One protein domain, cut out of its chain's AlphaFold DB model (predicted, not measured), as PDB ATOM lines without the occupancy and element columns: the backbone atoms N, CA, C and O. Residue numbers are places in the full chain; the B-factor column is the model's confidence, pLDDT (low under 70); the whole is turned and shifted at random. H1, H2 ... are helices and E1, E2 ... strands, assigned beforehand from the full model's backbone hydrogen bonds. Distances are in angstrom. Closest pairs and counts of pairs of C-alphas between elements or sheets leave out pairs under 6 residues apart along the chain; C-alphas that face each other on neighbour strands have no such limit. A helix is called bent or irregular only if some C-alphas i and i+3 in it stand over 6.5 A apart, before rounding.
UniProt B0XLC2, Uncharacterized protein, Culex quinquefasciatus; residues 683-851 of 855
ATOM      1  N   LEU A 683     -44.593 -55.679 -37.475       94.50
ATOM      2  CA  LEU A 683     -45.531 -55.607 -38.600       94.50
ATOM      3  C   LEU A 683     -46.849 -56.319 -38.299       94.50
ATOM      4  O   LEU A 683     -47.906 -55.840 -38.718       94.50
ATOM      5  N   LEU A 684     -46.795 -57.455 -37.600       93.31
ATOM      6  CA  LEU A 684     -47.990 -58.151 -37.146       93.31
ATOM      7  C   LEU A 684     -48.768 -57.309 -36.134       93.31
ATOM      8  O   LEU A 684     -49.988 -57.426 -36.113       93.31
ATOM      9  N   ASP A 685     -48.129 -56.419 -35.378       93.56
ATOM     10  CA  ASP A 685     -48.793 -55.543 -34.406       93.56
ATOM     11  C   ASP A 685     -49.416 -54.278 -35.022       93.56
ATOM     12  O   ASP A 685     -50.313 -53.683 -34.422       93.56
ATOM     13  N   VAL A 686     -49.049 -53.891 -36.252       93.12
ATOM     14  CA  VAL A 686     -49.635 -52.714 -36.925       93.12
ATOM     15  C   VAL A 686     -51.159 -52.878 -37.069       93.12
ATOM     16  O   VAL A 686     -51.616 -53.841 -37.701       93.12
ATOM     17  N   PRO A 687     -51.985 -51.955 -36.533       87.69
ATOM     18  CA  PRO A 687     -53.426 -51.982 -36.739       87.69
ATOM     19  C   PRO A 687     -53.701 -51.547 -38.181       87.69
ATOM     20  O   PRO A 687     -53.701 -50.361 -38.500       87.69
ATOM     21  N   LEU A 688     -53.865 -52.522 -39.082       92.50
ATOM     22  CA  LEU A 688     -54.209 -52.317 -40.496       92.50
ATOM     23  C   LEU A 688     -55.674 -51.863 -40.645       92.50
ATOM     24  O   LEU A 688     -56.432 -52.417 -41.436       92.50
ATOM     25  N   ASP A 689     -56.078 -50.877 -39.847       93.44
ATOM     26  CA  ASP A 689     -57.373 -50.224 -39.940       93.44
ATOM     27  C   ASP A 689     -57.458 -49.461 -41.262       93.44
ATOM     28  O   ASP A 689     -56.528 -48.754 -41.667       93.44
ATOM     29  N   TRP A 690     -58.600 -49.572 -41.938       94.44
ATOM     30  CA  TRP A 690     -58.818 -48.875 -43.195       94.44
ATOM     31  C   TRP A 690     -59.585 -47.577 -42.957       94.44
ATOM     32  O   TRP A 690     -60.804 -47.578 -42.768       94.44
ATOM     33  N   TYR A 691     -58.851 -46.464 -42.971       94.19
ATOM     34  CA  TYR A 691     -59.414 -45.121 -42.870       94.19
ATOM     35  C   TYR A 691     -59.708 -44.540 -44.250       94.19
ATOM     36  O   TYR A 691     -58.826 -44.486 -45.113       94.19
ATOM     37  N   VAL A 692     -60.936 -44.062 -44.440       91.75
ATOM     38  CA  VAL A 692     -61.428 -43.494 -45.697       91.75
ATOM     39  C   VAL A 692     -62.046 -42.118 -45.475       91.75
ATOM     40  O   VAL A 692     -62.613 -41.826 -44.422       91.75
ATOM     41  N   ARG A 693     -61.956 -41.267 -46.494       88.69
ATOM     42  CA  ARG A 693     -62.754 -40.045 -46.599       88.69
ATOM     43  C   ARG A 693     -63.727 -40.228 -47.742       88.69
ATOM     44  O   ARG A 693     -63.324 -40.618 -48.831       88.69
ATOM     45  N   LEU A 694     -64.998 -40.011 -47.446       82.94
ATOM     46  CA  LEU A 694     -66.097 -40.285 -48.356       82.94
ATOM     47  C   LEU A 694     -66.736 -38.956 -48.742       82.94
ATOM     48  O   LEU A 694     -67.100 -38.172 -47.862       82.94
ATOM     49  N   GLU A 695     -66.864 -38.710 -50.042       79.12
ATOM     50  CA  GLU A 695     -67.607 -37.560 -50.554       79.12
ATOM     51  C   GLU A 695     -69.102 -37.713 -50.246       79.12
ATOM     52  O   GLU A 695     -69.618 -38.827 -50.132       79.12
ATOM     53  N   GLN A 696     -69.816 -36.598 -50.071       74.50
ATOM     54  CA  GLN A 696     -71.254 -36.652 -49.807       74.50
ATOM     55  C   GLN A 696     -72.000 -37.173 -51.045       74.50
ATOM     56  O   GLN A 696     -71.865 -36.615 -52.131       74.50
ATOM     57  N   GLY A 697     -72.800 -38.231 -50.877       76.94
ATOM     58  CA  GLY A 697     -73.516 -38.892 -51.969       76.94
ATOM     59  C   GLY A 697     -74.280 -40.141 -51.521       76.94
ATOM     60  O   GLY A 697     -74.288 -40.490 -50.337       76.94
ATOM     61  N   GLU A 698     -74.918 -40.834 -52.470       75.38
ATOM     62  CA  GLU A 698     -75.722 -42.041 -52.202       75.38
ATOM     63  C   GLU A 698     -74.894 -43.167 -51.563       75.38
ATOM     64  O   GLU A 698     -75.346 -43.823 -50.620       75.38
ATOM     65  N   THR A 699     -73.649 -43.329 -52.013       75.38
ATOM     66  CA  THR A 699     -72.687 -44.299 -51.481       75.38
ATOM     67  C   THR A 699     -72.340 -43.994 -50.026       75.38
ATOM     68  O   THR A 699     -72.429 -44.887 -49.184       75.38
ATOM     69  N   HIS A 700     -72.035 -42.729 -49.697       82.44
ATOM     70  CA  HIS A 700     -71.774 -42.276 -48.324       82.44
ATOM     71  C   HIS A 700     -72.961 -42.569 -47.400       82.44
ATOM     72  O   HIS A 700     -72.801 -43.181 -46.341       82.44
ATOM     73  N   ASP A 701     -74.167 -42.187 -47.813       81.56
ATOM     74  CA  ASP A 701     -75.372 -42.399 -47.017       81.56
ATOM     75  C   ASP A 701     -75.653 -43.881 -46.783       81.56
ATOM     76  O   ASP A 701     -76.072 -44.266 -45.691       81.56
ATOM     77  N   PHE A 702     -75.412 -44.723 -47.787       81.44
ATOM     78  CA  PHE A 702     -75.586 -46.162 -47.667       81.44
ATOM     79  C   PHE A 702     -74.583 -46.783 -46.695       81.44
ATOM     80  O   PHE A 702     -74.997 -47.520 -45.798       81.44
ATOM     81  N   VAL A 703     -73.281 -46.504 -46.848       86.56
ATOM     82  CA  VAL A 703     -72.246 -47.132 -46.010       86.56
ATOM     83  C   VAL A 703     -72.349 -46.692 -44.550       86.56
ATOM     84  O   VAL A 703     -72.127 -47.517 -43.666       86.56
ATOM     85  N   VAL A 704     -72.779 -45.451 -44.292       85.38
ATOM     86  CA  VAL A 704     -73.064 -44.953 -42.937       85.38
ATOM     87  C   VAL A 704     -74.349 -45.576 -42.377       85.38
ATOM     88  O   VAL A 704     -74.320 -46.136 -41.285       85.38
ATOM     89  N   LYS A 705     -75.472 -45.572 -43.120       85.56
ATOM     90  CA  LYS A 705     -76.751 -46.166 -42.657       85.56
ATOM     91  C   LYS A 705     -76.671 -47.675 -42.419       85.56
ATOM     92  O   LYS A 705     -77.441 -48.210 -41.628       85.56
ATOM     93  N   ARG A 706     -75.795 -48.374 -43.143       85.19
ATOM     94  CA  ARG A 706     -75.554 -49.820 -43.006       85.19
ATOM     95  C   ARG A 706     -74.462 -50.158 -41.991       85.19
ATOM     96  O   ARG A 706     -74.122 -51.335 -41.894       85.19
ATOM     97  N   GLU A 707     -73.923 -49.162 -41.286       87.50
ATOM     98  CA  GLU A 707     -72.871 -49.330 -40.274       87.50
ATOM     99  C   GLU A 707     -71.630 -50.063 -40.823       87.50
ATOM    100  O   GLU A 707     -70.976 -50.830 -40.120       87.50
ATOM    101  N   LEU A 708     -71.311 -49.857 -42.109       90.50
ATOM    102  CA  LEU A 708     -70.113 -50.420 -42.750       90.50
ATOM    103  C   LEU A 708     -68.858 -49.595 -42.450       90.50
ATOM    104  O   LEU A 708     -67.736 -50.069 -42.647       90.50
ATOM    105  N   VAL A 709     -69.067 -48.361 -41.997       92.81
ATOM    106  CA  VAL A 709     -68.042 -47.428 -41.557       92.81
ATOM    107  C   VAL A 709     -68.491 -46.744 -40.267       92.81
ATOM    108  O   VAL A 709     -69.688 -46.566 -40.039       92.81
ATOM    109  N   GLU A 710     -67.540 -46.319 -39.445       94.00
ATOM    110  CA  GLU A 710     -67.777 -45.519 -38.242       94.00
ATOM    111  C   GLU A 710     -66.988 -44.208 -38.304       94.00
ATOM    112  O   GLU A 710     -65.880 -44.164 -38.839       94.00
ATOM    113  N   LEU A 711     -67.559 -43.126 -37.775       91.81
ATOM    114  CA  LEU A 711     -66.875 -41.835 -37.710       91.81
ATOM    115  C   LEU A 711     -65.733 -41.904 -36.689       91.81
ATOM    116  O   LEU A 711     -65.956 -42.268 -35.533       91.81
ATOM    117  N   VAL A 712     -64.526 -41.521 -37.103       92.44
ATOM    118  CA  VAL A 712     -63.372 -41.461 -36.200       92.44
ATOM    119  C   VAL A 712     -63.463 -40.203 -35.343       92.44
ATOM    120  O   VAL A 712     -63.636 -39.100 -35.860       92.44
ATOM    121  N   LYS A 713     -63.324 -40.368 -34.026       89.50
ATOM    122  CA  LYS A 713     -63.267 -39.248 -33.081       89.50
ATOM    123  C   LYS A 713     -61.862 -38.654 -33.081       89.50
ATOM    124  O   LYS A 713     -60.954 -39.236 -32.495       89.50
ATOM    125  N   ASN A 714     -61.697 -37.518 -33.743       85.62
ATOM    126  CA  ASN A 714     -60.446 -36.768 -33.819       85.62
ATOM    127  C   ASN A 714     -60.722 -35.261 -33.962       85.62
ATOM    128  O   ASN A 714     -61.875 -34.828 -34.010       85.62
ATOM    129  N   ASN A 715     -59.657 -34.467 -34.096       83.56
ATOM    130  CA  ASN A 715     -59.736 -33.010 -34.263       83.56
ATOM    131  C   ASN A 715     -60.492 -32.566 -35.533       83.56
ATOM    132  O   ASN A 715     -60.859 -31.400 -35.656       83.56
ATOM    133  N   TRP A 716     -60.743 -33.483 -36.474       84.94
ATOM    134  CA  TRP A 716     -61.359 -33.211 -37.773       84.94
ATOM    135  C   TRP A 716     -62.808 -33.692 -37.879       84.94
ATOM    136  O   TRP A 716     -63.422 -33.479 -38.926       84.94
ATOM    137  N   GLN A 717     -63.370 -34.314 -36.835       84.81
ATOM    138  CA  GLN A 717     -64.692 -34.957 -36.863       84.81
ATOM    139  C   GLN A 717     -65.830 -34.010 -37.305       84.81
ATOM    140  O   GLN A 717     -66.766 -34.443 -37.977       84.81
ATOM    141  N   ASP A 718     -65.705 -32.718 -36.983       85.19
ATOM    142  CA  ASP A 718     -66.691 -31.666 -37.268       85.19
ATOM    143  C   ASP A 718     -66.322 -30.819 -38.508       85.19
ATOM    144  O   ASP A 718     -66.897 -29.758 -38.745       85.19
ATOM    145  N   SER A 719     -65.353 -31.275 -39.312       85.50
ATOM    146  CA  SER A 719     -64.830 -30.564 -40.487       85.50
ATOM    147  C   SER A 719     -65.096 -31.308 -41.802       85.50
ATOM    148  O   SER A 719     -65.516 -32.467 -41.818       85.50
ATOM    149  N   GLU A 720     -64.780 -30.670 -42.932       81.88
ATOM    150  CA  GLU A 720     -64.763 -31.326 -44.251       81.88
ATOM    151  C   GLU A 720     -63.708 -32.444 -44.367       81.88
ATOM    152  O   GLU A 720     -63.774 -33.277 -45.269       81.88
ATOM    153  N   HIS A 721     -62.757 -32.504 -43.432       83.88
ATOM    154  CA  HIS A 721     -61.697 -33.510 -43.380       83.88
ATOM    155  C   HIS A 721     -62.018 -34.697 -42.470       83.88
ATOM    156  O   HIS A 721     -61.141 -35.537 -42.235       83.88
ATOM    157  N   LYS A 722     -63.258 -34.793 -41.972       87.94
ATOM    158  CA  LYS A 722     -63.707 -35.947 -41.192       87.94
ATOM    159  C   LYS A 722     -63.414 -37.252 -41.933       87.94
ATOM    160  O   LYS A 722     -63.560 -37.350 -43.154       87.94
ATOM    161  N   CYS A 723     -62.986 -38.261 -41.191       91.81
ATOM    162  CA  CYS A 723     -62.648 -39.565 -41.737       91.81
ATOM    163  C   CYS A 723     -63.449 -40.662 -41.042       91.81
ATOM    164  O   CYS A 723     -63.937 -40.506 -39.922       91.81
ATOM    165  N   TYR A 724     -63.586 -41.780 -41.740       92.88
ATOM    166  CA  TYR A 724     -64.317 -42.938 -41.266       92.88
ATOM    167  C   TYR A 724     -63.398 -44.155 -41.221       92.88
ATOM    168  O   TYR A 724     -62.570 -44.338 -42.113       92.88
ATOM    169  N   ARG A 725     -63.560 -45.004 -40.206       94.75
ATOM    170  CA  ARG A 725     -62.926 -46.323 -40.128       94.75
ATOM    171  C   ARG A 725     -63.881 -47.365 -40.697       94.75
ATOM    172  O   ARG A 725     -65.043 -47.413 -40.305       94.75
ATOM    173  N   VAL A 726     -63.411 -48.203 -41.615       94.44
ATOM    174  CA  VAL A 726     -64.209 -49.315 -42.153       94.44
ATOM    175  C   VAL A 726     -64.355 -50.399 -41.081       94.44
ATOM    176  O   VAL A 726     -63.369 -50.997 -40.663       94.44
ATOM    177  N   THR A 727     -65.588 -50.677 -40.654       91.81
ATOM    178  CA  THR A 727     -65.903 -51.670 -39.607       91.81
ATOM    179  C   THR A 727     -66.147 -53.065 -40.185       91.81
ATOM    180  O   THR A 727     -65.930 -54.070 -39.510       91.81
ATOM    181  N   ASN A 728     -66.584 -53.154 -41.447       90.94
ATOM    182  CA  ASN A 728     -66.816 -54.420 -42.143       90.94
ATOM    183  C   ASN A 728     -66.195 -54.416 -43.544       90.94
ATOM    184  O   ASN A 728     -66.864 -54.128 -44.538       90.94
ATOM    185  N   ILE A 729     -64.912 -54.785 -43.614       91.12
ATOM    186  CA  ILE A 729     -64.108 -54.761 -44.845       91.12
ATOM    187  C   ILE A 729     -64.765 -55.562 -45.978       91.12
ATOM    188  O   ILE A 729     -64.875 -55.060 -47.093       91.12
ATOM    189  N   VAL A 730     -65.243 -56.781 -45.707       91.19
ATOM    190  CA  VAL A 730     -65.799 -57.677 -46.740       91.19
ATOM    191  C   VAL A 730     -67.047 -57.077 -47.389       91.19
ATOM    192  O   VAL A 730     -67.144 -57.020 -48.617       91.19
ATOM    193  N   LYS A 731     -67.998 -56.596 -46.577       89.56
ATOM    194  CA  LYS A 731     -69.224 -55.963 -47.088       89.56
ATOM    195  C   LYS A 731     -68.929 -54.632 -47.773       89.56
ATOM    196  O   LYS A 731     -69.548 -54.339 -48.791       89.56
ATOM    197  N   PHE A 732     -67.981 -53.858 -47.242       90.25
ATOM    198  CA  PHE A 732     -67.567 -52.584 -47.819       90.25
ATOM    199  C   PHE A 732     -66.976 -52.770 -49.227       90.25
ATOM    200  O   PHE A 732     -67.468 -52.166 -50.176       90.25
ATOM    201  N   THR A 733     -66.019 -53.688 -49.411       88.88
ATOM    202  CA  THR A 733     -65.430 -53.965 -50.738       88.88
ATOM    203  C   THR A 733     -66.432 -54.570 -51.720       88.88
ATOM    204  O   THR A 733     -66.424 -54.233 -52.902       88.88
ATOM    205  N   ALA A 734     -67.324 -55.450 -51.250       86.75
ATOM    206  CA  ALA A 734     -68.346 -56.053 -52.106       86.75
ATOM    207  C   ALA A 734     -69.315 -54.994 -52.652       86.75
ATOM    208  O   ALA A 734     -69.717 -55.059 -53.813       86.75
ATOM    209  N   ARG A 735     -69.649 -53.995 -51.824       84.12
ATOM    210  CA  ARG A 735     -70.484 -52.868 -52.230       84.12
ATOM    211  C   ARG A 735     -69.805 -52.026 -53.307       84.12
ATOM    212  O   ARG A 735     -70.393 -51.872 -54.370       84.12
ATOM    213  N   LEU A 736     -68.581 -51.562 -53.072       82.50
ATOM    214  CA  LEU A 736     -67.844 -50.748 -54.048       82.50
ATOM    215  C   LEU A 736     -67.676 -51.476 -55.389       82.50
ATOM    216  O   LEU A 736     -67.905 -50.906 -56.449       82.50
ATOM    217  N   THR A 737     -67.392 -52.781 -55.342       80.44
ATOM    218  CA  THR A 737     -67.312 -53.624 -56.545       80.44
ATOM    219  C   THR A 737     -68.650 -53.710 -57.290       80.44
ATOM    220  O   THR A 737     -68.662 -53.734 -58.516       80.44
ATOM    221  N   SER A 738     -69.782 -53.750 -56.577       75.81
ATOM    222  CA  SER A 738     -71.119 -53.804 -57.194       75.81
ATOM    223  C   SER A 738     -71.553 -52.500 -57.869       75.81
ATOM    224  O   SER A 738     -72.437 -52.538 -58.719       75.81
ATOM    225  N   GLU A 739     -70.956 -51.369 -57.488       76.19
ATOM    226  CA  GLU A 739     -71.252 -50.047 -58.060       76.19
ATOM    227  C   GLU A 739     -70.281 -49.626 -59.158       76.19
ATOM    228  O   GLU A 739     -70.408 -48.525 -59.678       76.19
ATOM    229  N   GLU A 740     -69.311 -50.483 -59.494       75.69
ATOM    230  CA  GLU A 740     -68.179 -50.127 -60.359       75.69
ATOM    231  C   GLU A 740     -67.401 -48.892 -59.852       75.69
ATOM    232  O   GLU A 740     -66.760 -48.185 -60.628       75.69
ATOM    233  N   GLU A 741     -67.420 -48.644 -58.537       75.94
ATOM    234  CA  GLU A 741     -66.688 -47.541 -57.917       75.94
ATOM    235  C   GLU A 741     -65.213 -47.893 -57.676       75.94
ATOM    236  O   GLU A 741     -64.841 -49.033 -57.355       75.94
ATOM    237  N   GLU A 742     -64.345 -46.885 -57.795       81.19
ATOM    238  CA  GLU A 742     -62.932 -47.033 -57.462       81.19
ATOM    239  C   GLU A 742     -62.765 -47.236 -55.951       81.19
ATOM    240  O   GLU A 742     -63.319 -46.509 -55.127       81.19
ATOM    241  N   HIS A 743     -61.984 -48.248 -55.573       84.06
ATOM    242  CA  HIS A 743     -61.746 -48.532 -54.164       84.06
ATOM    243  C   HIS A 743     -60.816 -47.467 -53.562       84.06
ATOM    244  O   HIS A 743     -59.727 -47.249 -54.103       84.06
ATOM    245  N   PRO A 744     -61.171 -46.851 -52.416       88.44
ATOM    246  CA  PRO A 744     -60.287 -45.918 -51.729       88.44
ATOM    247  C   PRO A 744     -58.933 -46.551 -51.396       88.44
ATOM    248  O   PRO A 744     -58.846 -47.726 -51.037       88.44
ATOM    249  N   LYS A 745     -57.853 -45.770 -51.441       90.62
ATOM    250  CA  LYS A 745     -56.529 -46.277 -51.054       90.62
ATOM    251  C   LYS A 745     -56.503 -46.670 -49.576       90.62
ATOM    252  O   LYS A 745     -57.008 -45.953 -48.714       90.62
ATOM    253  N   HIS A 746     -55.837 -47.780 -49.273       94.19
ATOM    254  CA  HIS A 746     -55.509 -48.153 -47.900       94.19
ATOM    255  C   HIS A 746     -54.123 -47.605 -47.539       94.19
ATOM    256  O   HIS A 746     -53.110 -48.285 -47.680       94.19
ATOM    257  N   TYR A 747     -54.068 -46.363 -47.062       94.19
ATOM    258  CA  TYR A 747     -52.809 -45.631 -46.887       94.19
ATOM    259  C   TYR A 747     -51.812 -46.302 -45.930       94.19
ATOM    260  O   TYR A 747     -50.648 -46.409 -46.294       94.19
ATOM    261  N   ILE A 748     -52.241 -46.831 -44.775       94.94
ATOM    262  CA  ILE A 748     -51.343 -47.597 -43.879       94.94
ATOM    263  C   ILE A 748     -50.709 -48.795 -44.604       94.94
ATOM    264  O   ILE A 748     -49.501 -49.005 -44.517       94.94
ATOM    265  N   LEU A 749     -51.502 -49.562 -45.360       94.75
ATOM    266  CA  LEU A 749     -51.030 -50.723 -46.113       94.75
ATOM    267  C   LEU A 749     -50.025 -50.329 -47.205       94.75
ATOM    268  O   LEU A 749     -49.009 -51.000 -47.379       94.75
ATOM    269  N   GLU A 750     -50.286 -49.238 -47.928       94.56
ATOM    270  CA  GLU A 750     -49.358 -48.707 -48.932       94.56
ATOM    271  C   GLU A 750     -48.062 -48.186 -48.293       94.56
ATOM    272  O   GLU A 750     -46.976 -48.485 -48.789       94.56
ATOM    273  N   THR A 751     -48.143 -47.515 -47.139       94.75
ATOM    274  CA  THR A 751     -46.959 -47.122 -46.367       94.75
ATOM    275  C   THR A 751     -46.127 -48.343 -45.981       94.75
ATOM    276  O   THR A 751     -44.922 -48.358 -46.232       94.75
ATOM    277  N   VAL A 752     -46.748 -49.401 -45.446       95.56
ATOM    278  CA  VAL A 752     -46.055 -50.653 -45.096       95.56
ATOM    279  C   VAL A 752     -45.348 -51.250 -46.314       95.56
ATOM    280  O   VAL A 752     -44.168 -51.585 -46.231       95.56
ATOM    281  N   LYS A 753     -46.015 -51.330 -47.471       95.00
ATOM    282  CA  LYS A 753     -45.383 -51.819 -48.709       95.00
ATOM    283  C   LYS A 753     -44.169 -50.986 -49.113       95.00
ATOM    284  O   LYS A 753     -43.140 -51.556 -49.466       95.00
ATOM    285  N   ASN A 754     -44.263 -49.661 -49.053       94.50
ATOM    286  CA  ASN A 754     -43.164 -48.767 -49.421       94.50
ATOM    287  C   ASN A 754     -41.961 -48.900 -48.475       94.50
ATOM    288  O   ASN A 754     -40.809 -48.912 -48.919       94.50
ATOM    289  N   LEU A 755     -42.216 -49.077 -47.176       95.19
ATOM    290  CA  LEU A 755     -41.177 -49.334 -46.177       95.19
ATOM    291  C   LEU A 755     -40.489 -50.686 -46.422       95.19
ATOM    292  O   LEU A 755     -39.258 -50.757 -46.450       95.19
ATOM    293  N   LEU A 756     -41.261 -51.742 -46.693       96.44
ATOM    294  CA  LEU A 756     -40.727 -53.064 -47.038       96.44
ATOM    295  C   LEU A 756     -39.913 -53.045 -48.335       96.44
ATOM    296  O   LEU A 756     -38.821 -53.611 -48.391       96.44
ATOM    297  N   ASN A 757     -40.397 -52.340 -49.359       94.75
ATOM    298  CA  ASN A 757     -39.654 -52.126 -50.596       94.75
ATOM    299  C   ASN A 757     -38.343 -51.379 -50.340       94.75
ATOM    300  O   ASN A 757     -37.326 -51.719 -50.934       94.75
ATOM    301  N   SER A 758     -38.326 -50.402 -49.431       94.06
ATOM    302  CA  SER A 758     -37.100 -49.681 -49.066       94.06
ATOM    303  C   SER A 758     -36.063 -50.602 -48.412       94.06
ATOM    304  O   SER A 758     -34.882 -50.532 -48.760       94.06
ATOM    305  N   ILE A 759     -36.492 -51.515 -47.532       95.38
ATOM    306  CA  ILE A 759     -35.625 -52.553 -46.948       95.38
ATOM    307  C   ILE A 759     -35.079 -53.476 -48.045       95.38
ATOM    308  O   ILE A 759     -33.866 -53.677 -48.146       95.38
ATOM    309  N   TYR A 760     -35.955 -54.006 -48.900       94.75
ATOM    310  CA  TYR A 760     -35.558 -54.918 -49.973       94.75
ATOM    311  C   TYR A 760     -34.620 -54.251 -50.993       94.75
ATOM    312  O   TYR A 760     -33.617 -54.838 -51.401       94.75
ATOM    313  N   ASN A 761     -34.868 -52.988 -51.335       92.00
ATOM    314  CA  ASN A 761     -34.004 -52.211 -52.218       92.00
ATOM    315  C   ASN A 761     -32.589 -52.058 -51.645       92.00
ATOM    316  O   ASN A 761     -31.628 -52.133 -52.407       92.00
ATOM    317  N   MET A 762     -32.435 -51.899 -50.325       91.75
ATOM    318  CA  MET A 762     -31.107 -51.881 -49.698       91.75
ATOM    319  C   MET A 762     -30.398 -53.237 -49.781       91.75
ATOM    320  O   MET A 762     -29.198 -53.271 -50.045       91.75
ATOM    321  N   MET A 763     -31.128 -54.347 -49.633       92.69
ATOM    322  CA  MET A 763     -30.576 -55.703 -49.783       92.69
ATOM    323  C   MET A 763     -30.037 -55.970 -51.204       92.69
ATOM    324  O   MET A 763     -29.071 -56.720 -51.397       92.69
ATOM    325  N   MET A 764     -30.656 -55.343 -52.208       91.31
ATOM    326  CA  MET A 764     -30.339 -55.526 -53.628       91.31
ATOM    327  C   MET A 764     -29.466 -54.416 -54.228       91.31
ATOM    328  O   MET A 764     -29.053 -54.521 -55.386       91.31
ATOM    329  N   ALA A 765     -29.157 -53.361 -53.473       87.81
ATOM    330  CA  ALA A 765     -28.418 -52.206 -53.970       87.81
ATOM    331  C   ALA A 765     -26.991 -52.585 -54.400       87.81
ATOM    332  O   ALA A 765     -26.164 -52.982 -53.584       87.81
ATOM    333  N   GLY A 766     -26.680 -52.438 -55.691       84.88
ATOM    334  CA  GLY A 766     -25.351 -52.754 -56.224       84.88
ATOM    335  C   GLY A 766     -24.305 -51.667 -55.962       84.88
ATOM    336  O   GLY A 766     -23.155 -51.983 -55.670       84.88
ATOM    337  N   ASN A 767     -24.702 -50.393 -56.049       88.69
ATOM    338  CA  ASN A 767     -23.807 -49.242 -55.935       88.69
ATOM    339  C   ASN A 767     -24.461 -48.101 -55.143       88.69
ATOM    340  O   ASN A 767     -25.674 -47.903 -55.217       88.69
ATOM    341  N   TRP A 768     -23.640 -47.307 -54.458       88.00
ATOM    342  CA  TRP A 768     -24.017 -46.004 -53.917       88.00
ATOM    343  C   TRP A 768     -24.199 -44.991 -55.054       88.00
ATOM    344  O   TRP A 768     -23.733 -45.206 -56.177       88.00
ATOM    345  N   LYS A 769     -24.792 -43.825 -54.764       80.75
ATOM    346  CA  LYS A 769     -25.011 -42.750 -55.753       80.75
ATOM    347  C   LYS A 769     -23.729 -42.331 -56.495       80.75
ATOM    348  O   LYS A 769     -23.790 -41.919 -57.648       80.75
ATOM    349  N   GLY A 770     -22.570 -42.446 -55.842       72.56
ATOM    350  CA  GLY A 770     -21.254 -42.133 -56.415       72.56
ATOM    351  C   GLY A 770     -20.634 -43.237 -57.281       72.56
ATOM    352  O   GLY A 770     -19.482 -43.104 -57.680       72.56
ATOM    353  N   GLY A 771     -21.344 -44.341 -57.535       79.88
ATOM    354  CA  GLY A 771     -20.843 -45.490 -58.298       79.88
ATOM    355  C   GLY A 771     -19.962 -46.456 -57.496       79.88
ATOM    356  O   GLY A 771     -19.576 -47.496 -58.023       79.88
ATOM    357  N   ALA A 772     -19.670 -46.150 -56.227       85.12
ATOM    358  CA  ALA A 772     -18.969 -47.062 -55.329       85.12
ATOM    359  C   ALA A 772     -19.822 -48.313 -55.076       85.12
ATOM    360  O   ALA A 772     -20.982 -48.201 -54.674       85.12
ATOM    361  N   ARG A 773     -19.248 -49.492 -55.319       87.56
ATOM    362  CA  ARG A 773     -19.937 -50.778 -55.170       87.56
ATOM    363  C   ARG A 773     -20.201 -51.081 -53.696       87.56
ATOM    364  O   ARG A 773     -19.275 -50.987 -52.897       87.56
ATOM    365  N   LEU A 774     -21.426 -51.489 -53.367       89.56
ATOM    366  CA  LEU A 774     -21.728 -52.040 -52.048       89.56
ATOM    367  C   LEU A 774     -21.220 -53.478 -51.983       89.56
ATOM    368  O   LEU A 774     -21.501 -54.301 -52.860       89.56
ATOM    369  N   THR A 775     -20.488 -53.781 -50.923       92.31
ATOM    370  CA  THR A 775     -20.176 -55.158 -50.547       92.31
ATOM    371  C   THR A 775     -21.434 -55.872 -50.048       92.31
ATOM    372  O   THR A 775     -22.403 -55.248 -49.618       92.31
ATOM    373  N   GLU A 776     -21.425 -57.203 -50.076       94.12
ATOM    374  CA  GLU A 776     -22.543 -57.998 -49.554       94.12
ATOM    375  C   GLU A 776     -22.759 -57.781 -48.044       94.12
ATOM    376  O   GLU A 776     -23.897 -57.768 -47.579       94.12
ATOM    377  N   LEU A 777     -21.677 -57.512 -47.301       94.25
ATOM    378  CA  LEU A 777     -21.732 -57.107 -45.896       94.25
ATOM    379  C   LEU A 777     -22.437 -55.757 -45.716       94.25
ATOM    380  O   LEU A 777     -23.309 -55.630 -44.858       94.25
ATOM    381  N   GLU A 778     -22.097 -54.752 -46.527       93.00
ATOM    382  CA  GLU A 778     -22.756 -53.440 -46.477       93.00
ATOM    383  C   GLU A 778     -24.230 -53.526 -46.883       93.00
ATOM    384  O   GLU A 778     -25.043 -52.795 -46.322       93.00
ATOM    385  N   GLN A 779     -24.601 -54.416 -47.808       94.12
ATOM    386  CA  GLN A 779     -26.003 -54.663 -48.174       94.12
ATOM    387  C   GLN A 779     -26.798 -55.218 -46.987       94.12
ATOM    388  O   GLN A 779     -27.838 -54.656 -46.638       94.12
ATOM    389  N   ILE A 780     -26.286 -56.266 -46.325       95.12
ATOM    390  CA  ILE A 780     -26.917 -56.843 -45.127       95.12
ATOM    391  C   ILE A 780     -26.975 -55.820 -43.993       95.12
ATOM    392  O   ILE A 780     -28.043 -55.581 -43.437       95.12
ATOM    393  N   SER A 781     -25.861 -55.149 -43.704       93.81
ATOM    394  CA  SER A 781     -25.786 -54.148 -42.634       93.81
ATOM    395  C   SER A 781     -26.740 -52.980 -42.883       93.81
ATOM    396  O   SER A 781     -27.400 -52.495 -41.965       93.81
ATOM    397  N   SER A 782     -26.854 -52.535 -44.137       93.25
ATOM    398  CA  SER A 782     -27.773 -51.462 -44.514       93.25
ATOM    399  C   SER A 782     -29.231 -51.888 -44.404       93.25
ATOM    400  O   SER A 782     -30.053 -51.099 -43.944       93.25
ATOM    401  N   ALA A 783     -29.557 -53.125 -44.788       94.94
ATOM    402  CA  ALA A 783     -30.891 -53.681 -44.612       94.94
ATOM    403  C   ALA A 783     -31.249 -53.805 -43.122       94.94
ATOM    404  O   ALA A 783     -32.310 -53.332 -42.732       94.94
ATOM    405  N   SER A 784     -30.352 -54.318 -42.270       94.88
ATOM    406  CA  SER A 784     -30.555 -54.383 -40.812       94.88
ATOM    407  C   SER A 784     -30.785 -53.001 -40.191       94.88
ATOM    408  O   SER A 784     -31.699 -52.816 -39.386       94.88
ATOM    409  N   LEU A 785     -30.001 -51.994 -40.594       93.25
ATOM    410  CA  LEU A 785     -30.192 -50.609 -40.147       93.25
ATOM    411  C   LEU A 785     -31.522 -50.023 -40.633       93.25
ATOM    412  O   LEU A 785     -32.191 -49.313 -39.881       93.25
ATOM    413  N   MET A 786     -31.915 -50.326 -41.874       93.75
ATOM    414  CA  MET A 786     -33.208 -49.918 -42.420       93.75
ATOM    415  C   MET A 786     -34.351 -50.549 -41.626       93.75
ATOM    416  O   MET A 786     -35.263 -49.834 -41.230       93.75
ATOM    417  N   ILE A 787     -34.268 -51.846 -41.317       95.56
ATOM    418  CA  ILE A 787     -35.237 -52.556 -40.476       95.56
ATOM    419  C   ILE A 787     -35.387 -51.854 -39.123       95.56
ATOM    420  O   ILE A 787     -36.498 -51.505 -38.736       95.56
ATOM    421  N   ALA A 788     -34.284 -51.576 -38.426       92.12
ATOM    422  CA  ALA A 788     -34.324 -50.909 -37.124       92.12
ATOM    423  C   ALA A 788     -34.964 -49.506 -37.182       92.12
ATOM    424  O   ALA A 788     -35.648 -49.088 -36.244       92.12
ATOM    425  N   SER A 789     -34.744 -48.772 -38.276       91.31
ATOM    426  CA  SER A 789     -35.339 -47.449 -38.494       91.31
ATOM    427  C   SER A 789     -36.832 -47.543 -38.833       91.31
ATOM    428  O   SER A 789     -37.639 -46.852 -38.215       91.31
ATOM    429  N   VAL A 790     -37.217 -48.468 -39.720       93.38
ATOM    430  CA  VAL A 790     -38.617 -48.755 -40.080       93.38
ATOM    431  C   VAL A 790     -39.423 -49.170 -38.856       93.38
ATOM    432  O   VAL A 790     -40.485 -48.616 -38.602       93.38
ATOM    433  N   ARG A 791     -38.908 -50.082 -38.030       92.38
ATOM    434  CA  ARG A 791     -39.591 -50.511 -36.799       92.38
ATOM    435  C   ARG A 791     -39.945 -49.341 -35.880       92.38
ATOM    436  O   ARG A 791     -41.032 -49.293 -35.321       92.38
ATOM    437  N   SER A 792     -39.067 -48.341 -35.812       87.62
ATOM    438  CA  SER A 792     -39.298 -47.137 -35.007       87.62
ATOM    439  C   SER A 792     -40.408 -46.236 -35.566       87.62
ATOM    440  O   SER A 792     -40.944 -45.424 -34.818       87.62
ATOM    441  N   CYS A 793     -40.767 -46.354 -36.853       87.44
ATOM    442  CA  CYS A 793     -41.862 -45.588 -37.452       87.44
ATOM    443  C   CYS A 793     -43.212 -46.331 -37.453       87.44
ATOM    444  O   CYS A 793     -44.252 -45.669 -37.432       87.44
ATOM    445  N   LEU A 794     -43.217 -47.673 -37.414       91.25
ATOM    446  CA  LEU A 794     -44.437 -48.498 -37.493       91.25
ATOM    447  C   LEU A 794     -45.484 -48.141 -36.425       91.25
ATOM    448  O   LEU A 794     -46.676 -48.076 -36.726       91.25
ATOM    449  N   ILE A 795     -45.042 -47.845 -35.199       86.25
ATOM    450  CA  ILE A 795     -45.920 -47.528 -34.058       86.25
ATOM    451  C   ILE A 795     -46.803 -46.297 -34.279       86.25
ATOM    452  O   ILE A 795     -47.842 -46.150 -33.632       86.25
ATOM    453  N   TYR A 796     -46.401 -45.416 -35.191       86.25
ATOM    454  CA  TYR A 796     -47.085 -44.161 -35.444       86.25
ATOM    455  C   TYR A 796     -47.990 -44.197 -36.683       86.25
ATOM    456  O   TYR A 796     -48.660 -43.211 -36.989       86.25
ATOM    457  N   LEU A 797     -48.045 -45.320 -37.407       89.94
ATOM    458  CA  LEU A 797     -48.938 -45.451 -38.563       89.94
ATOM    459  C   LEU A 797     -50.421 -45.340 -38.168       89.94
ATOM    460  O   LEU A 797     -51.263 -44.941 -38.969       89.94
ATOM    461  N   LYS A 798     -50.736 -45.627 -36.901       87.69
ATOM    462  CA  LYS A 798     -52.072 -45.459 -36.317       87.69
ATOM    463  C   LYS A 798     -52.572 -44.008 -36.285       87.69
ATOM    464  O   LYS A 798     -53.758 -43.804 -36.076       87.69
ATOM    465  N   GLU A 799     -51.699 -43.021 -36.490       87.12
ATOM    466  CA  GLU A 799     -52.040 -41.588 -36.489       87.12
ATOM    467  C   GLU A 799     -52.533 -41.082 -37.855       87.12
ATOM    468  O   GLU A 799     -52.804 -39.893 -38.023       87.12
ATOM    469  N   GLN A 800     -52.668 -41.963 -38.859       89.44
ATOM    470  CA  GLN A 800     -53.279 -41.609 -40.144       89.44
ATOM    471  C   GLN A 800     -54.548 -40.738 -40.006       89.44
ATOM    472  O   GLN A 800     -54.605 -39.711 -40.690       89.44
ATOM    473  N   PRO A 801     -55.557 -41.071 -39.168       89.69
ATOM    474  CA  PRO A 801     -56.782 -40.278 -39.083       89.69
ATOM    475  C   PRO A 801     -56.555 -38.822 -38.662       89.69
ATOM    476  O   PRO A 801     -57.362 -37.974 -39.038       89.69
ATOM    477  N   ASP A 802     -55.471 -38.505 -37.954       85.94
ATOM    478  CA  ASP A 802     -55.176 -37.148 -37.472       85.94
ATOM    479  C   ASP A 802     -54.566 -36.244 -38.553       85.94
ATOM    480  O   ASP A 802     -54.407 -35.039 -38.356       85.94
ATOM    481  N   ASN A 803     -54.263 -36.793 -39.731       85.19
ATOM    482  CA  ASN A 803     -53.640 -36.055 -40.822       85.19
ATOM    483  C   ASN A 803     -54.678 -35.394 -41.734       85.19
ATOM    484  O   ASN A 803     -55.552 -36.062 -42.285       85.19
ATOM    485  N   ILE A 804     -54.515 -34.091 -41.996       84.62
ATOM    486  CA  ILE A 804     -55.367 -33.323 -42.924       84.62
ATOM    487  C   ILE A 804     -55.287 -33.868 -44.352       84.62
ATOM    488  O   ILE A 804     -56.280 -33.817 -45.065       84.62
ATOM    489  N   ASN A 805     -54.156 -34.419 -44.789       86.69
ATOM    490  CA  ASN A 805     -54.001 -34.953 -46.140       86.69
ATOM    491  C   ASN A 805     -53.376 -36.354 -46.086       86.69
ATOM    492  O   ASN A 805     -52.227 -36.506 -45.674       86.69
ATOM    493  N   PHE A 806     -54.126 -37.369 -46.524       90.62
ATOM    494  CA  PHE A 806     -53.666 -38.760 -46.509       90.62
ATOM    495  C   PHE A 806     -52.550 -39.046 -47.529       90.62
ATOM    496  O   PHE A 806     -51.680 -39.872 -47.255       90.62
ATOM    497  N   ASP A 807     -52.500 -38.337 -48.660       90.25
ATOM    498  CA  ASP A 807     -51.375 -38.446 -49.597       90.25
ATOM    499  C   ASP A 807     -50.099 -37.833 -48.998       90.25
ATOM    500  O   ASP A 807     -49.021 -38.416 -49.125       90.25
ATOM    501  N   LYS A 808     -50.216 -36.710 -48.271       87.00
ATOM    502  CA  LYS A 808     -49.089 -36.116 -47.529       87.00
ATOM    503  C   LYS A 808     -48.612 -37.037 -46.406       87.00
ATOM    504  O   LYS A 808     -47.412 -37.232 -46.258       87.00
ATOM    505  N   TYR A 809     -49.540 -37.664 -45.678       90.00
ATOM    506  CA  TYR A 809     -49.226 -38.694 -44.685       90.00
ATOM    507  C   TYR A 809     -48.401 -39.835 -45.301       90.00
ATOM    508  O   TYR A 809     -47.371 -40.222 -44.748       90.00
ATOM    509  N   LEU A 810     -48.812 -40.359 -46.460       90.38
ATOM    510  CA  LEU A 810     -48.064 -41.407 -47.158       90.38
ATOM    511  C   LEU A 810     -46.663 -40.930 -47.552       90.38
ATOM    512  O   LEU A 810     -45.687 -41.648 -47.345       90.38
ATOM    513  N   GLU A 811     -46.556 -39.711 -48.083       87.75
ATOM    514  CA  GLU A 811     -45.276 -39.116 -48.453       87.75
ATOM    515  C   GLU A 811     -44.335 -38.989 -47.245       87.75
ATOM    516  O   GLU A 811     -43.194 -39.445 -47.308       87.75
ATOM    517  N   GLU A 812     -44.810 -38.422 -46.136       84.81
ATOM    518  CA  GLU A 812     -44.021 -38.193 -44.920       84.81
ATOM    519  C   GLU A 812     -43.565 -39.501 -44.265       84.81
ATOM    520  O   GLU A 812     -42.437 -39.581 -43.775       84.81
ATOM    521  N   ASN A 813     -44.393 -40.550 -44.305       87.94
ATOM    522  CA  ASN A 813     -44.062 -41.829 -43.678       87.94
ATOM    523  C   ASN A 813     -43.237 -42.768 -44.582       87.94
ATOM    524  O   ASN A 813     -42.594 -43.672 -44.054       87.94
ATOM    525  N   SER A 814     -43.187 -42.570 -45.909       89.25
ATOM    526  CA  SER A 814     -42.459 -43.465 -46.836       89.25
ATOM    527  C   SER A 814     -41.248 -42.830 -47.534       89.25
ATOM    528  O   SER A 814     -40.175 -43.437 -47.594       89.25
ATOM    529  N   LYS A 815     -41.365 -41.591 -48.024       87.44
ATOM    530  CA  LYS A 815     -40.343 -40.932 -48.864       87.44
ATOM    531  C   LYS A 815     -38.974 -40.742 -48.191       87.44
ATOM    532  O   LYS A 815     -37.958 -40.828 -48.900       87.44
ATOM    533  N   PRO A 816     -38.870 -40.496 -46.865       87.69
ATOM    534  CA  PRO A 816     -37.569 -40.439 -46.202       87.69
ATOM    535  C   PRO A 816     -36.753 -41.719 -46.413       87.69
ATOM    536  O   PRO A 816     -35.565 -41.629 -46.717       87.69
ATOM    537  N   PHE A 817     -37.399 -42.886 -46.354       90.06
ATOM    538  CA  PHE A 817     -36.756 -44.189 -46.515       90.06
ATOM    539  C   PHE A 817     -36.438 -44.504 -47.979       90.06
ATOM    540  O   PHE A 817     -35.308 -44.876 -48.298       90.06
ATOM    541  N   GLU A 818     -37.391 -44.266 -48.884       86.88
ATOM    542  CA  GLU A 818     -37.239 -44.538 -50.322       86.88
ATOM    543  C   GLU A 818     -36.051 -43.792 -50.938       86.88
ATOM    544  O   GLU A 818     -35.371 -44.288 -51.837       86.88
ATOM    545  N   THR A 819     -35.773 -42.581 -50.446       83.00
ATOM    546  CA  THR A 819     -34.734 -41.729 -51.027       83.00
ATOM    547  C   THR A 819     -33.334 -41.950 -50.450       83.00
ATOM    548  O   THR A 819     -32.385 -41.364 -50.975       83.00
ATOM    549  N   LEU A 820     -33.166 -42.782 -49.413       83.06
ATOM    550  CA  LEU A 820     -31.869 -43.010 -48.761       83.06
ATOM    551  C   LEU A 820     -30.830 -43.595 -49.724       83.06
ATOM    552  O   LEU A 820     -29.764 -43.005 -49.914       83.06
ATOM    553  N   SER A 821     -31.150 -44.716 -50.373       71.25
ATOM    554  CA  SER A 821     -30.234 -45.422 -51.284       71.25
ATOM    555  C   SER A 821     -29.770 -44.530 -52.441       71.25
ATOM    556  O   SER A 821     -28.589 -44.488 -52.779       71.25
ATOM    557  N   ALA A 822     -30.691 -43.734 -52.989       73.88
ATOM    558  CA  ALA A 822     -30.446 -42.837 -54.111       73.88
ATOM    559  C   ALA A 822     -29.671 -41.561 -53.734       73.88
ATOM    560  O   ALA A 822     -29.221 -40.826 -54.619       73.88
ATOM    561  N   LYS A 823     -29.536 -41.249 -52.439       82.00
ATOM    562  CA  LYS A 823     -28.919 -40.001 -51.958       82.00
ATOM    563  C   LYS A 823     -27.599 -40.200 -51.214       82.00
ATOM    564  O   LYS A 823     -26.885 -39.208 -51.073       82.00
ATOM    565  N   CYS A 824     -27.283 -41.407 -50.757       85.62
ATOM    566  CA  CYS A 824     -26.052 -41.702 -50.025       85.62
ATOM    567  C   CYS A 824     -24.900 -42.078 -50.968       85.62
ATOM    568  O   CYS A 824     -25.084 -42.773 -51.968       85.62
ATOM    569  N   THR A 825     -23.696 -41.614 -50.636       87.62
ATOM    570  CA  THR A 825     -22.454 -41.881 -51.380       87.62
ATOM    571  C   THR A 825     -21.552 -42.917 -50.705       87.62
ATOM    572  O   THR A 825     -20.624 -43.408 -51.343       87.62
ATOM    573  N   SER A 826     -21.829 -43.265 -49.443       88.81
ATOM    574  CA  SER A 826     -21.078 -44.241 -48.644       88.81
ATOM    575  C   SER A 826     -21.943 -44.873 -47.547       88.81
ATOM    576  O   SER A 826     -22.989 -44.326 -47.181       88.81
ATOM    577  N   PHE A 827     -21.470 -45.986 -46.976       89.50
ATOM    578  CA  PHE A 827     -22.126 -46.663 -45.853       89.50
ATOM    579  C   PHE A 827     -22.196 -45.798 -44.583       89.50
ATOM    580  O   PHE A 827     -23.240 -45.737 -43.939       89.50
ATOM    581  N   GLU A 828     -21.138 -45.055 -44.247       90.25
ATOM    582  CA  GLU A 828     -21.135 -44.161 -43.074       90.25
ATOM    583  C   GLU A 828     -22.139 -43.009 -43.208       90.25
ATOM    584  O   GLU A 828     -22.810 -42.631 -42.245       90.25
ATOM    585  N   GLU A 829     -22.284 -42.455 -44.413       88.94
ATOM    586  CA  GLU A 829     -23.314 -41.453 -44.688       88.94
ATOM    587  C   GLU A 829     -24.720 -42.052 -44.578       88.94
ATOM    588  O   GLU A 829     -25.600 -41.440 -43.967       88.94
ATOM    589  N   PHE A 830     -24.922 -43.255 -45.126       91.56
ATOM    590  CA  PHE A 830     -26.177 -43.987 -44.993       91.56
ATOM    591  C   PHE A 830     -26.530 -44.217 -43.523       91.56
ATOM    592  O   PHE A 830     -27.619 -43.841 -43.099       91.56
ATOM    593  N   LYS A 831     -25.594 -44.731 -42.721       91.56
ATOM    594  CA  LYS A 831     -25.786 -44.975 -41.289       91.56
ATOM    595  C   LYS A 831     -26.240 -43.714 -40.552       91.56
ATOM    596  O   LYS A 831     -27.232 -43.763 -39.829       91.56
ATOM    597  N   LYS A 832     -25.570 -42.578 -40.777       89.88
ATOM    598  CA  LYS A 832     -25.941 -41.289 -40.168       89.88
ATOM    599  C   LYS A 832     -27.350 -40.852 -40.562       89.88
ATOM    600  O   LYS A 832     -28.143 -40.509 -39.694       89.88
ATOM    601  N   ARG A 833     -27.684 -40.887 -41.854       88.00
ATOM    602  CA  ARG A 833     -28.996 -40.434 -42.348       88.00
ATOM    603  C   ARG A 833     -30.140 -41.346 -41.904       88.00
ATOM    604  O   ARG A 833     -31.200 -40.845 -41.545       88.00
ATOM    605  N   THR A 834     -29.921 -42.655 -41.873       89.12
ATOM    606  CA  THR A 834     -30.898 -43.628 -41.366       89.12
ATOM    607  C   THR A 834     -31.168 -43.424 -39.872       89.12
ATOM    608  O   THR A 834     -32.320 -43.527 -39.445       89.12
ATOM    609  N   LEU A 835     -30.136 -43.077 -39.090       86.06
ATOM    610  CA  LEU A 835     -30.280 -42.721 -37.675       86.06
ATOM    611  C   LEU A 835     -31.058 -41.408 -37.496       86.06
ATOM    612  O   LEU A 835     -31.974 -41.349 -36.685       86.06
ATOM    613  N   MET A 836     -30.761 -40.387 -38.308       85.06
ATOM    614  CA  MET A 836     -31.507 -39.122 -38.282       85.06
ATOM    615  C   MET A 836     -32.991 -39.323 -38.596       85.06
ATOM    616  O   MET A 836     -33.835 -38.720 -37.945       85.06
ATOM    617  N   ILE A 837     -33.326 -40.185 -39.565       83.75
ATOM    618  CA  ILE A 837     -34.725 -40.523 -39.860       83.75
ATOM    619  C   ILE A 837     -35.383 -41.150 -38.630       83.75
ATOM    620  O   ILE A 837     -36.442 -40.686 -38.213       83.75
ATOM    621  N   LYS A 838     -34.723 -42.129 -38.004       81.31
ATOM    622  CA  LYS A 838     -35.212 -42.779 -36.782       81.31
ATOM    623  C   LYS A 838     -35.513 -41.769 -35.664       81.31
ATOM    624  O   LYS A 838     -36.573 -41.841 -35.054       81.31
ATOM    625  N   GLU A 839     -34.606 -40.826 -35.414       79.81
ATOM    626  CA  GLU A 839     -34.760 -39.800 -34.370       79.81
ATOM    627  C   GLU A 839     -35.818 -38.741 -34.731       79.81
ATOM    628  O   GLU A 839     -36.563 -38.271 -33.869       79.81
ATOM    629  N   SER A 840     -35.933 -38.394 -36.016       73.25
ATOM    630  CA  SER A 840     -36.839 -37.347 -36.498       73.25
ATOM    631  C   SER A 840     -38.321 -37.681 -36.326       73.25
ATOM    632  O   SER A 840     -39.098 -36.779 -36.027       73.25
ATOM    633  N   PHE A 841     -38.727 -38.951 -36.441       71.19
ATOM    634  CA  PHE A 841     -40.134 -39.341 -36.274       71.19
ATOM    635  C   PHE A 841     -40.654 -39.084 -34.859       71.19
ATOM    636  O   PHE A 841     -41.783 -38.628 -34.697       71.19
ATOM    637  N   TRP A 842     -39.817 -39.327 -33.849       62.97
ATOM    638  CA  TRP A 842     -40.131 -39.005 -32.459       62.97
ATOM    639  C   TRP A 842     -40.199 -37.489 -32.242       62.97
ATOM    640  O   TRP A 842     -41.131 -36.985 -31.622       62.97
ATOM    641  N   TYR A 843     -39.244 -36.746 -32.806       57.81
ATOM    642  CA  TYR A 843     -39.172 -35.295 -32.647       57.81
ATOM    643  C   TYR A 843     -40.342 -34.558 -33.321       57.81
ATOM    644  O   TYR A 843     -40.993 -33.739 -32.679       57.81
ATOM    645  N   ILE A 844     -40.651 -34.884 -34.582       61.75
ATOM    646  CA  ILE A 844     -41.753 -34.272 -35.345       61.75
ATOM    647  C   ILE A 844     -43.093 -34.520 -34.643       61.75
ATOM    648  O   ILE A 844     -43.917 -33.616 -34.528       61.75
ATOM    649  N   ARG A 845     -43.306 -35.726 -34.106       62.00
ATOM    650  CA  ARG A 845     -44.569 -36.073 -33.442       62.00
ATOM    651  C   ARG A 845     -44.693 -35.506 -32.034       62.00
ATOM    652  O   ARG A 845     -45.781 -35.086 -31.659       62.00
ATOM    653  N   ASN A 846     -43.590 -35.370 -31.299       55.75
ATOM    654  CA  ASN A 846     -43.595 -34.627 -30.039       55.75
ATOM    655  C   ASN A 846     -43.840 -33.128 -30.243       55.75
ATOM    656  O   ASN A 846     -44.514 -32.518 -29.421       55.75
ATOM    657  N   GLN A 847     -43.353 -32.525 -31.332       52.91
ATOM    658  CA  GLN A 847     -43.683 -31.132 -31.652       52.91
ATOM    659  C   GLN A 847     -45.178 -30.947 -31.956       52.91
ATOM    660  O   GLN A 847     -45.781 -30.005 -31.440       52.91
ATOM    661  N   ASN A 848     -45.786 -31.883 -32.692       49.28
ATOM    662  CA  ASN A 848     -47.230 -31.885 -32.952       49.28
ATOM    663  C   ASN A 848     -48.056 -32.121 -31.669       49.28
ATOM    664  O   ASN A 848     -49.099 -31.500 -31.491       49.28
ATOM    665  N   ALA A 849     -47.582 -32.964 -30.742       46.97
ATOM    666  CA  ALA A 849     -48.239 -33.209 -29.451       46.97
ATOM    667  C   ALA A 849     -48.125 -32.028 -28.465       46.97
ATOM    668  O   ALA A 849     -49.001 -31.842 -27.622       46.97
ATOM    669  N   ILE A 850     -47.062 -31.222 -28.569       42.75
ATOM    670  CA  ILE A 850     -46.837 -30.021 -27.744       42.75
ATOM    671  C   ILE A 850     -47.570 -28.791 -28.325       42.75
ATOM    672  O   ILE A 850     -47.606 -27.739 -27.691       42.75
ATOM    673  N   GLY A 851     -48.217 -28.912 -29.491       39.16
ATOM    674  CA  GLY A 851     -48.998 -27.825 -30.084       39.16
ATOM    675  C   GLY A 851     -48.143 -26.623 -30.488       39.16
ATOM    676  O   GLY A 851     -48.586 -25.484 -30.363       39.16
TER     677      GLY A 851
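Overview. This is residues 683 to 851 of the 855 residues of an uncharacterized protein of Culex quinquefasciatus (UniProt B0XLC2). A long bundle of four helices, H3, H4, H6 and H8, makes one lobe; a small head at one end of the long axis, made of the strand hairpin E1 E2 with helices H1 and H2, makes the other. The link from H2 to H3, residues 739 to 746, joins the head to the bundle, and the stretch before H1, residues 683 to 697, begins on the bundle's side of the head and runs into the head, where its residues 691 to 692 pair with E2; short H7 packs on H8 toward the bundle's end away from the head, while residues 846 to 851, of which 846 to 849 belong to H8, stick out. The 169 printed residues have eight named helices and two named strands, in the order H1 E1 E2 H2 H3 H4 H5 H6 H7 H8, with an antiparallel sheet of order E1 - E2. The class is mostly helix, and the whole is loose, with a radius of gyration of the C-alphas of 19.2 A and spans of 58 by 40 by 26 A.

Arrangement. Begin at the hairpin of E1, residues 709 to 711, and E2, residues 724 to 726: they are antiparallel at 151 degrees, with N 710 and O 725 2.9 A apart and N 725 and O 710 2.8 A apart, both within hydrogen-bond range. Residues 691 to 692 pair antiparallel with residues 724 to 725 of E2. Look next at H1, residues 698 to 705: its closest C-alpha pair to E1 is Val 703 and Val 709, 6.1 A. H2, residues 729 to 738, is close to H1 but not clearly touching it; their closest C-alphas, Val 703 and Phe 732, are 7.4 A apart. In the up-and-down bundle, each helix running against the one before it in the chain, H3, residues 747 to 764, and H4, residues 776 to 794, form a helical hairpin; they touch at a shallow tilt of 16 degrees, the closest C-alphas being Met 763 and Gln 779, 5.0 A. H6, residues 806 to 818, touches H3 the same way at a shallow tilt of 11 degrees, with the C-alphas of Ser 758 and Glu 818 closest at 5.3 A. H8, residues 827 to 849, touches H4 the same way at a shallow tilt of 1 degree, with the C-alphas of Ser 789 and Lys 838 closest at 5.0 A. H6 and H8 only just touch, with 3 pairs of C-alphas within 8 A, the closest Pro 816 and Ile 837, 7.0 A. H5, residues 797 to 802, touches residues 747 to 748 of H3 alone, the closest C-alphas being Ile 748 and Leu 797, 6.2 A. H7, residues 820 to 823, touches residues 830 to 834 of H8 alone, with the C-alphas of Leu 820 and Phe 830 closest at 6.9 A. Every O i to N i+4 pair is within hydrogen-bond range in H1, H2 and H3; the counts are 14 of 15 in H4, 7 of 9 in H6, 18 of 19 in H8 and 0 of 2 in H5, where 2 of 3 O i to N i+3 pairs are within range, and H7 is too short for an i+4 pair.

Along the chain. Find C-alpha 709 at (-68.042, -47.428, -41.557), where E1 begins. H1 starts at C-alpha 698, (-75.722, -42.041, -52.202), and H2 is 14.2 A long. In the bundle, H3 measures 25.5 A, H4 26.7 A, H6 17.8 A and H8 33.6 A, ending at C-alpha 849, (-48.239, -33.209, -29.451). H5 and H6 are irregular: C-alphas 798 and 801 are 7.5 A apart, and C-alphas 813 and 816 are 7.1 A apart.

Size, cuts and confidence. The C-alphas of Lys 705 and Ala 772 are the two farthest apart, at 59.2 A. The printed part has no cut; the links E1 to E2 and H3 to H4 are long. The mean pLDDT of the printed part is 86.0, and residues 842 to 851 are under 70.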